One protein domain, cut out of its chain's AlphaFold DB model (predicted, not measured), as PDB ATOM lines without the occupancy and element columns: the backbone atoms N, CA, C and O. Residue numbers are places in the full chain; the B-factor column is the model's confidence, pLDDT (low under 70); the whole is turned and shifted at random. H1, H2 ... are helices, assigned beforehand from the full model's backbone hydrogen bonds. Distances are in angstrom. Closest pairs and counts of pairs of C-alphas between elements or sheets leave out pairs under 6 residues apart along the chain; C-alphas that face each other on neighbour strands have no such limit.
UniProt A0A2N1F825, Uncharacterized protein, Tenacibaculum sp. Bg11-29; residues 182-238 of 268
ATOM      1  N   ASN A 182     -35.797 -37.189 -34.083       90.06
ATOM      2  CA  ASN A 182     -34.388 -36.820 -34.008       90.06
ATOM      3  C   ASN A 182     -33.694 -37.696 -32.954       90.06
ATOM      4  O   ASN A 182     -34.125 -37.734 -31.802       90.06
ATOM      5  N   SER A 183     -32.636 -38.399 -33.353       93.00
ATOM      6  CA  SER A 183     -31.870 -39.280 -32.467       93.00
ATOM      7  C   SER A 183     -31.233 -38.535 -31.293       93.00
ATOM      8  O   SER A 183     -31.190 -39.083 -30.195       93.00
ATOM      9  N   ASP A 184     -30.787 -37.297 -31.500       93.62
ATOM     10  CA  ASP A 184     -30.125 -36.504 -30.461       93.62
ATOM     11  C   ASP A 184     -31.122 -36.072 -29.387       93.62
ATOM     12  O   ASP A 184     -30.830 -36.149 -28.198       93.62
ATOM     13  N   ASP A 185     -32.337 -35.700 -29.801       91.19
ATOM     14  CA  ASP A 185     -33.421 -35.363 -28.879       91.19
ATOM     15  C   ASP A 185     -33.799 -36.589 -28.022       91.19
ATOM     16  O   ASP A 185     -33.976 -36.474 -26.812       91.19
ATOM     17  N   LEU A 186     -33.861 -37.783 -28.626       91.62
ATOM     18  CA  LEU A 186     -34.124 -39.027 -27.892       91.62
ATOM     19  C   LEU A 186     -32.997 -39.375 -26.916       91.62
ATOM     20  O   LEU A 186     -33.265 -39.776 -25.783       91.62
ATOM     21  N   LEU A 187     -31.743 -39.226 -27.348       94.81
ATOM     22  CA  LEU A 187     -30.585 -39.459 -26.495       94.81
ATOM     23  C   LEU A 187     -30.594 -38.493 -25.305       94.81
ATOM     24  O   LEU A 187     -30.372 -38.922 -24.175       94.81
ATOM     25  N   PHE A 188     -30.905 -37.217 -25.539       93.25
ATOM     26  CA  PHE A 188     -30.975 -36.199 -24.494       93.25
ATOM     27  C   PHE A 188     -32.038 -36.539 -23.444       93.25
ATOM     28  O   PHE A 188     -31.736 -36.543 -22.253       93.25
ATOM     29  N   ALA A 189     -33.242 -36.924 -23.884       89.69
ATOM     30  CA  ALA A 189     -34.349 -37.293 -23.002       89.69
ATOM     31  C   ALA A 189     -34.033 -38.472 -22.058       89.69
ATOM     32  O   ALA A 189     -34.607 -38.556 -20.977       89.69
ATOM     33  N   VAL A 190     -33.134 -39.379 -22.459       92.44
ATOM     34  CA  VAL A 190     -32.750 -40.566 -21.669       92.44
ATOM     35  C   VAL A 190     -31.525 -40.317 -20.784       92.44
ATOM     36  O   VAL A 190     -31.365 -40.971 -19.755       92.44
ATOM     37  N   THR A 191     -30.638 -39.410 -21.189       94.12
ATOM     38  CA  THR A 191     -29.331 -39.215 -20.539       94.12
ATOM     39  C   THR A 191     -29.312 -38.091 -19.509       94.12
ATOM     40  O   THR A 191     -28.422 -38.082 -18.664       94.12
ATOM     41  N   HIS A 192     -30.273 -37.168 -19.567       95.88
ATOM     42  CA  HIS A 192     -30.325 -35.988 -18.704       95.88
ATOM     43  C   HIS A 192     -31.431 -36.090 -17.656       95.88
ATOM     44  O   HIS A 192     -32.384 -36.863 -17.779       95.88
ATOM     45  N   SER A 193     -31.308 -35.286 -16.603       91.12
ATOM     46  CA  SER A 193     -32.327 -35.197 -15.564       91.12
ATOM     47  C   SER A 193     -33.639 -34.614 -16.114       91.12
ATOM     48  O   SER A 193     -33.628 -33.830 -17.066       91.12
ATOM     49  N   PRO A 194     -34.796 -34.907 -15.489       81.56
ATOM     50  CA  PRO A 194     -36.084 -34.369 -15.937       81.56
ATOM     51  C   PRO A 194     -36.130 -32.833 -16.029       81.56
ATOM     52  O   PRO A 194     -36.852 -32.278 -16.854       81.56
ATOM     53  N   GLN A 195     -35.355 -32.143 -15.187       83.38
ATOM     54  CA  GLN A 195     -35.265 -30.681 -15.166       83.38
ATOM     55  C   GLN A 195     -34.506 -30.155 -16.391       83.38
ATOM     56  O   GLN A 195     -35.025 -29.307 -17.114       83.38
ATOM     57  N   GLU A 196     -33.342 -30.731 -16.690       87.88
ATOM     58  CA  GLU A 196     -32.545 -30.395 -17.876       87.88
ATOM     59  C   GLU A 196     -33.301 -30.714 -19.173       87.88
ATOM     60  O   GLU A 196     -33.265 -29.942 -20.128       87.88
ATOM     61  N   VAL A 197     -34.048 -31.823 -19.201       82.94
ATOM     62  CA  VAL A 197     -34.930 -32.191 -20.320       82.94
ATOM     63  C   VAL A 197     -36.008 -31.130 -20.538       82.94
ATOM     64  O   VAL A 197     -36.218 -30.687 -21.671       82.94
ATOM     65  N   LYS A 198     -36.656 -30.658 -19.466       81.56
ATOM     66  CA  LYS A 198     -37.662 -29.588 -19.545       81.56
ATOM     67  C   LYS A 198     -37.069 -28.302 -20.129       81.56
ATOM     68  O   LYS A 198     -37.670 -27.699 -21.019       81.56
ATOM     69  N   GLU A 199     -35.885 -27.904 -19.675       87.81
ATOM     70  CA  GLU A 199     -35.183 -26.713 -20.169       87.81
ATOM     71  C   GLU A 199     -34.739 -26.854 -21.631       87.81
ATOM     72  O   GLU A 199     -34.960 -25.951 -22.442       87.81
ATOM     73  N   TYR A 200     -34.189 -28.011 -22.006       85.88
ATOM     74  CA  TYR A 200     -33.762 -28.307 -23.373       85.88
ATOM     75  C   TYR A 200     -34.912 -28.190 -24.376       85.88
ATOM     76  O   TYR A 200     -34.731 -27.636 -25.465       85.88
ATOM     77  N   TYR A 201     -36.109 -28.661 -24.014       82.50
ATOM     78  CA  TYR A 201     -37.284 -28.560 -24.878       82.50
ATOM     79  C   TYR A 201     -37.993 -27.199 -24.809       82.50
ATOM     80  O   TYR A 201     -38.691 -26.835 -25.762       82.50
ATOM     81  N   ALA A 202     -37.757 -26.384 -23.773       84.88
ATOM     82  CA  ALA A 202     -38.305 -25.028 -23.678       84.88
ATOM     83  C   ALA A 202     -37.867 -24.124 -24.850       84.88
ATOM     84  O   ALA A 202     -38.613 -23.224 -25.256       84.88
ATOM     85  N   LYS A 203     -36.709 -24.404 -25.473       86.19
ATOM     86  CA  LYS A 203     -36.195 -23.669 -26.647       86.19
ATOM     87  C   LYS A 203     -37.150 -23.676 -27.842       86.19
ATOM     88  O   LYS A 203     -37.173 -22.724 -28.619       86.19
ATOM     89  N   TYR A 204     -37.962 -24.722 -27.981       82.00
ATOM     90  CA  TYR A 204     -38.854 -24.887 -29.125       82.00
ATOM     91  C   TYR A 204     -40.133 -24.044 -29.026       82.00
ATOM     92  O   TYR A 204     -40.885 -23.997 -30.002       82.00
ATOM     93  N   LYS A 205     -40.375 -23.366 -27.885       80.44
ATOM     94  CA  LYS A 205     -41.528 -22.471 -27.637       80.44
ATOM     95  C   LYS A 205     -42.824 -23.029 -28.227       80.44
ATOM     96  O   LYS A 205     -43.546 -22.350 -28.964       80.44
ATOM     97  N   VAL A 206     -43.069 -24.310 -27.968       79.62
ATOM     98  CA  VAL A 206     -44.174 -25.022 -28.594       79.62
ATOM     99  C   VAL A 206     -45.466 -24.535 -27.954       79.62
ATOM    100  O   VAL A 206     -45.689 -24.705 -26.761       79.62
ATOM    101  N   LYS A 207     -46.310 -23.886 -28.754       83.81
ATOM    102  CA  LYS A 207     -47.635 -23.449 -28.318       83.81
ATOM    103  C   LYS A 207     -48.582 -24.641 -28.281       83.81
ATOM    104  O   LYS A 207     -48.635 -25.401 -29.254       83.81
ATOM    105  N   ARG A 208     -49.363 -24.760 -27.207       82.38
ATOM    106  CA  ARG A 208     -50.341 -25.839 -27.003       82.38
ATOM    107  C   ARG A 208     -51.300 -25.974 -28.186       82.38
ATOM    108  O   ARG A 208     -51.558 -27.071 -28.670       82.38
ATOM    109  N   GLU A 209     -51.740 -24.845 -28.732       86.00
ATOM    110  CA  GLU A 209     -52.673 -24.777 -29.859       86.00
ATOM    111  C   GLU A 209     -52.079 -25.405 -31.126       86.00
ATOM    112  O   GLU A 209     -52.770 -26.110 -31.859       86.00
ATOM    113  N   LYS A 210     -50.774 -25.209 -31.364       87.88
ATOM    114  CA  LYS A 210     -50.071 -25.770 -32.526       87.88
ATOM    115  C   LYS A 210     -49.929 -27.290 -32.416       87.88
ATOM    116  O   LYS A 210     -50.016 -27.991 -33.426       87.88
ATOM    117  N   VAL A 211     -49.734 -27.804 -31.201       87.25
ATOM    118  CA  VAL A 211     -49.701 -29.251 -30.934       87.25
ATOM    119  C   VAL A 211     -51.081 -29.851 -31.165       87.25
ATOM    120  O   VAL A 211     -51.197 -30.808 -31.926       87.25
ATOM    121  N   LEU A 212     -52.134 -29.236 -30.618       89.69
ATOM    122  CA  LEU A 212     -53.518 -29.668 -30.836       89.69
ATOM    123  C   LEU A 212     -53.900 -29.670 -32.319       89.69
ATOM    124  O   LEU A 212     -54.502 -30.630 -32.799       89.69
ATOM    125  N   GLU A 213     -53.516 -28.637 -33.072       92.88
ATOM    126  CA  GLU A 213     -53.751 -28.576 -34.517       92.88
ATOM    127  C   GLU A 213     -53.024 -29.710 -35.257       92.88
ATOM    128  O   GLU A 213     -53.582 -30.328 -36.167       92.88
ATOM    129  N   THR A 214     -51.794 -30.015 -34.843       91.19
ATOM    130  CA  THR A 214     -50.995 -31.104 -35.416       91.19
ATOM    131  C   THR A 214     -51.630 -32.461 -35.124       91.19
ATOM    132  O   THR A 214     -51.836 -33.244 -36.051       91.19
ATOM    133  N   ILE A 215     -52.034 -32.714 -33.875       90.50
ATOM    134  CA  ILE A 215     -52.736 -33.942 -33.480       90.50
ATOM    135  C   ILE A 215     -54.045 -34.068 -34.265       90.50
ATOM    136  O   ILE A 215     -54.314 -35.119 -34.839       90.50
ATOM    137  N   LYS A 216     -54.836 -32.994 -34.379       93.88
ATOM    138  CA  LYS A 216     -56.086 -32.998 -35.152       93.88
ATOM    139  C   LYS A 216     -55.850 -33.376 -36.617       93.88
ATOM    140  O   LYS A 216     -56.588 -34.199 -37.155       93.88
ATOM    141  N   LYS A 217     -54.814 -32.819 -37.258       93.12
ATOM    142  CA  LYS A 217     -54.441 -33.157 -38.643       93.12
ATOM    143  C   LYS A 217     -54.057 -34.629 -38.786       93.12
ATOM    144  O   LYS A 217     -54.514 -35.274 -39.726       93.12
ATOM    145  N   GLU A 218     -53.263 -35.168 -37.866       90.81
ATOM    146  CA  GLU A 218     -52.856 -36.579 -37.904       90.81
ATOM    147  C   GLU A 218     -54.026 -37.531 -37.615       90.81
ATOM    148  O   GLU A 218     -54.203 -38.512 -38.331       90.81
ATOM    149  N   LEU A 219     -54.916 -37.202 -36.676       92.50
ATOM    150  CA  LEU A 219     -56.131 -37.985 -36.421       92.50
ATOM    151  C   LEU A 219     -57.056 -38.036 -37.642       92.50
ATOM    152  O   LEU A 219     -57.586 -39.099 -37.969       92.50
ATOM    153  N   MET A 220     -57.209 -36.913 -38.356       91.12
ATOM    154  CA  MET A 220     -57.960 -36.868 -39.615       91.12
ATOM    155  C   MET A 220     -57.300 -37.725 -40.702       91.12
ATOM    156  O   MET A 220     -57.997 -38.448 -41.410       91.12
ATOM    157  N   ARG A 221     -55.964 -37.689 -40.813       91.56
ATOM    158  CA  ARG A 221     -55.201 -38.520 -41.762       91.56
ATOM    159  C   ARG A 221     -55.335 -40.011 -41.468       91.56
ATOM    160  O   ARG A 221     -55.440 -40.804 -42.398       91.56
ATOM    161  N   SER A 222     -55.361 -40.384 -40.193       88.81
ATOM    162  CA  SER A 222     -55.485 -41.772 -39.744       88.81
ATOM    163  C   SER A 222     -56.935 -42.251 -39.603       88.81
ATOM    164  O   SER A 222     -57.147 -43.401 -39.226       88.81
ATOM    165  N   ASN A 223     -57.930 -41.409 -39.911       92.06
ATOM    166  CA  ASN A 223     -59.360 -41.707 -39.753       92.06
ATOM    167  C   ASN A 223     -59.726 -42.182 -38.328       92.06
ATOM    168  O   ASN A 223     -60.509 -43.113 -38.130       92.06
ATOM    169  N   LEU A 224     -59.121 -41.547 -37.322       91.31
ATOM    170  CA  LEU A 224     -59.280 -41.877 -35.911       91.31
ATOM    171  C   LEU A 224     -60.247 -40.896 -35.235       91.31
ATOM    172  O   LEU A 224     -60.056 -39.682 -35.276       91.31
ATOM    173  N   LYS A 225     -61.282 -41.428 -34.574       90.88
ATOM    174  CA  LYS A 225     -62.277 -40.649 -33.817       90.88
ATOM    175  C   LYS A 225     -61.887 -40.548 -32.339       90.88
ATOM    176  O   LYS A 225     -62.576 -41.090 -31.481       90.88
ATOM    177  N   ILE A 226     -60.764 -39.894 -32.055       89.94
ATOM    178  CA  ILE A 226     -60.307 -39.601 -30.688       89.94
ATOM    179  C   ILE A 226     -60.288 -38.080 -30.482       89.94
ATOM    180  O   ILE A 226     -60.058 -37.333 -31.432       89.94
ATOM    181  N   ASN A 227     -60.552 -37.610 -29.260       89.69
ATOM    182  CA  ASN A 227     -60.399 -36.195 -28.928       89.69
ATOM    183  C   ASN A 227     -58.892 -35.848 -28.823       89.69
ATOM    184  O   ASN A 227     -58.202 -36.444 -27.992       89.69
ATOM    185  N   PRO A 228     -58.366 -34.900 -29.627       89.94
ATOM    186  CA  PRO A 228     -56.961 -34.489 -29.555       89.94
ATOM    187  C   PRO A 228     -56.555 -33.945 -28.179       89.94
ATOM    188  O   PRO A 228     -55.408 -34.128 -27.780       89.94
ATOM    189  N   GLU A 229     -57.478 -33.323 -27.440       87.69
ATOM    190  CA  GLU A 229     -57.218 -32.821 -26.086       87.69
ATOM    191  C   GLU A 229     -56.948 -33.957 -25.105       87.69
ATOM    192  O   GLU A 229     -56.107 -33.811 -24.230       87.69
ATOM    193  N   THR A 230     -57.606 -35.106 -25.272       84.31
ATOM    194  CA  THR A 230     -57.381 -36.284 -24.426       84.31
ATOM    195  C   THR A 230     -55.996 -36.882 -24.658       84.31
ATOM    196  O   THR A 230     -55.332 -37.248 -23.701       84.31
ATOM    197  N   ILE A 231     -55.528 -36.938 -25.911       87.50
ATOM    198  CA  ILE A 231     -54.171 -37.416 -26.236       87.50
ATOM    199  C   ILE A 231     -53.123 -36.473 -25.653       87.50
ATOM    200  O   ILE A 231     -52.135 -36.923 -25.084       87.50
ATOM    201  N   LEU A 232     -53.336 -35.165 -25.813       86.25
ATOM    202  CA  LEU A 232     -52.411 -34.178 -25.284       86.25
ATOM    203  C   LEU A 232     -52.391 -34.209 -23.755       86.25
ATOM    204  O   LEU A 232     -51.311 -34.209 -23.187       86.25
ATOM    205  N   ALA A 233     -53.555 -34.318 -23.109       79.62
ATOM    206  CA  ALA A 233     -53.657 -34.437 -21.662       79.62
ATOM    207  C   ALA A 233     -52.955 -35.688 -21.132       79.62
ATOM    208  O   ALA A 233     -52.277 -35.575 -20.130       79.62
ATOM    209  N   GLU A 234     -53.063 -36.840 -21.803       78.69
ATOM    210  CA  GLU A 234     -52.371 -38.082 -21.414       78.69
ATOM    211  C   GLU A 234     -50.841 -37.957 -21.519       78.69
ATOM    212  O   GLU A 234     -50.108 -38.500 -20.704       78.69
ATOM    213  N   VAL A 235     -50.338 -37.226 -22.516       80.50
ATOM    214  CA  VAL A 235     -48.893 -36.979 -22.674       80.50
ATOM    215  C   VAL A 235     -48.402 -35.899 -21.705       80.50
ATOM    216  O   VAL A 235     -47.296 -35.999 -21.186       80.50
ATOM    217  N   GLU A 236     -49.225 -34.880 -21.449       71.88
ATOM    218  CA  GLU A 236     -49.012 -33.861 -20.413       71.88
ATOM    219  C   GLU A 236     -49.244 -34.428 -18.993       71.88
ATOM    220  O   GLU A 236     -48.893 -33.768 -18.015       71.88
ATOM    221  N   TYR A 237     -49.814 -35.637 -18.869       66.00
ATOM    222  CA  TYR A 237     -50.224 -36.242 -17.595       66.00
ATOM    223  C   TYR A 237     -49.040 -36.604 -16.699       66.00
ATOM    224  O   TYR A 237     -49.204 -36.718 -15.487       66.00
ATOM    225  N   ASP A 238     -47.830 -36.690 -17.244       62.22
ATOM    226  CA  ASP A 238     -46.625 -36.729 -16.431       62.22
ATOM    227  C   ASP A 238     -45.887 -35.386 -16.494       62.22
ATOM    228  O   ASP A 238     -45.563 -34.881 -17.568       62.22
TER     229      ASP A 238
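AT A GLANCE: This is residues 182 to 238 of the 268 residues of an uncharacterized protein of Tenacibaculum sp. Bg11-29 (UniProt A0A2N1F825). What shape does the printed part make? It is an open, loose arrangement of two helix pairs at opposite ends of the long axis: H1 and H2 lie close together at one end, H3 and H4 pack on each other at the other, and the stretch of residues 203 to 207 bridges the gap between them. What is it built of? The printed part has 57 residues with four named helices, in the order H1, H2, H3, H4, and no named strand; its class is all helix. How spread out is it? It is loose, with a radius of gyration of the C-alphas of 13.5 A, and elongated, with spans of 36 by 20 by 19 A.

IN THESE COORDINATES: Where does the first helix begin? H1 holds residues 183 to 191, 12.2 A from first to last C-alpha, and C-alpha 183 stands at (-31.870, -39.280, -32.467). Which helices come next? H2 holds residues 194 to 202, 12.3 A long. H3 holds residues 208 to 221, 20.1 A long, and is the longest helix, with C-alpha 208 at (-50.341, -25.839, -27.003). Where does the last helix end? H4 holds residues 228 to 236, 12.1 A long, with C-alpha 236 at (-49.012, -33.861, -20.413).

HOW THE PARTS SIT: How do H1 and H2 stand? They are close but not clearly touching; their closest C-alphas, those of Ala 189 and Val 197, are 5.8 A apart. They run opposite ways at a shallow tilt of 30 degrees. How do H3 and H4 stand? They touch, and their closest C-alphas, those of Ile 215 and Pro 228, are 5.8 A apart. They run opposite ways at a steep tilt of 57 degrees. Which helices stay apart? H1 is apart from H3 and H4, and H2 is apart from H3 and H4. What do the backbones show? In H1, H2, H3 and H4 every O i to N i+4 pair is within hydrogen-bond range.

THE WHOLE: How far does it reach? The two C-alphas farthest apart, those of Ser 193 and Asn 223, are 36.9 A apart. What do the links look like? The printed part has no cut, and the links H1 to H2 and H2 to H3 are tight, while the link H3 to H4, 6 residues, is short. Which stretches stand free? Residues 202 to 207 stand free, of which 202 belongs to H2, and so do residues 233 to 238, of which 233 to 236 belong to H4. Where is confidence low? The mean pLDDT of the printed part is 87.0, and residues 237 to 238 of this predicted model are under 70.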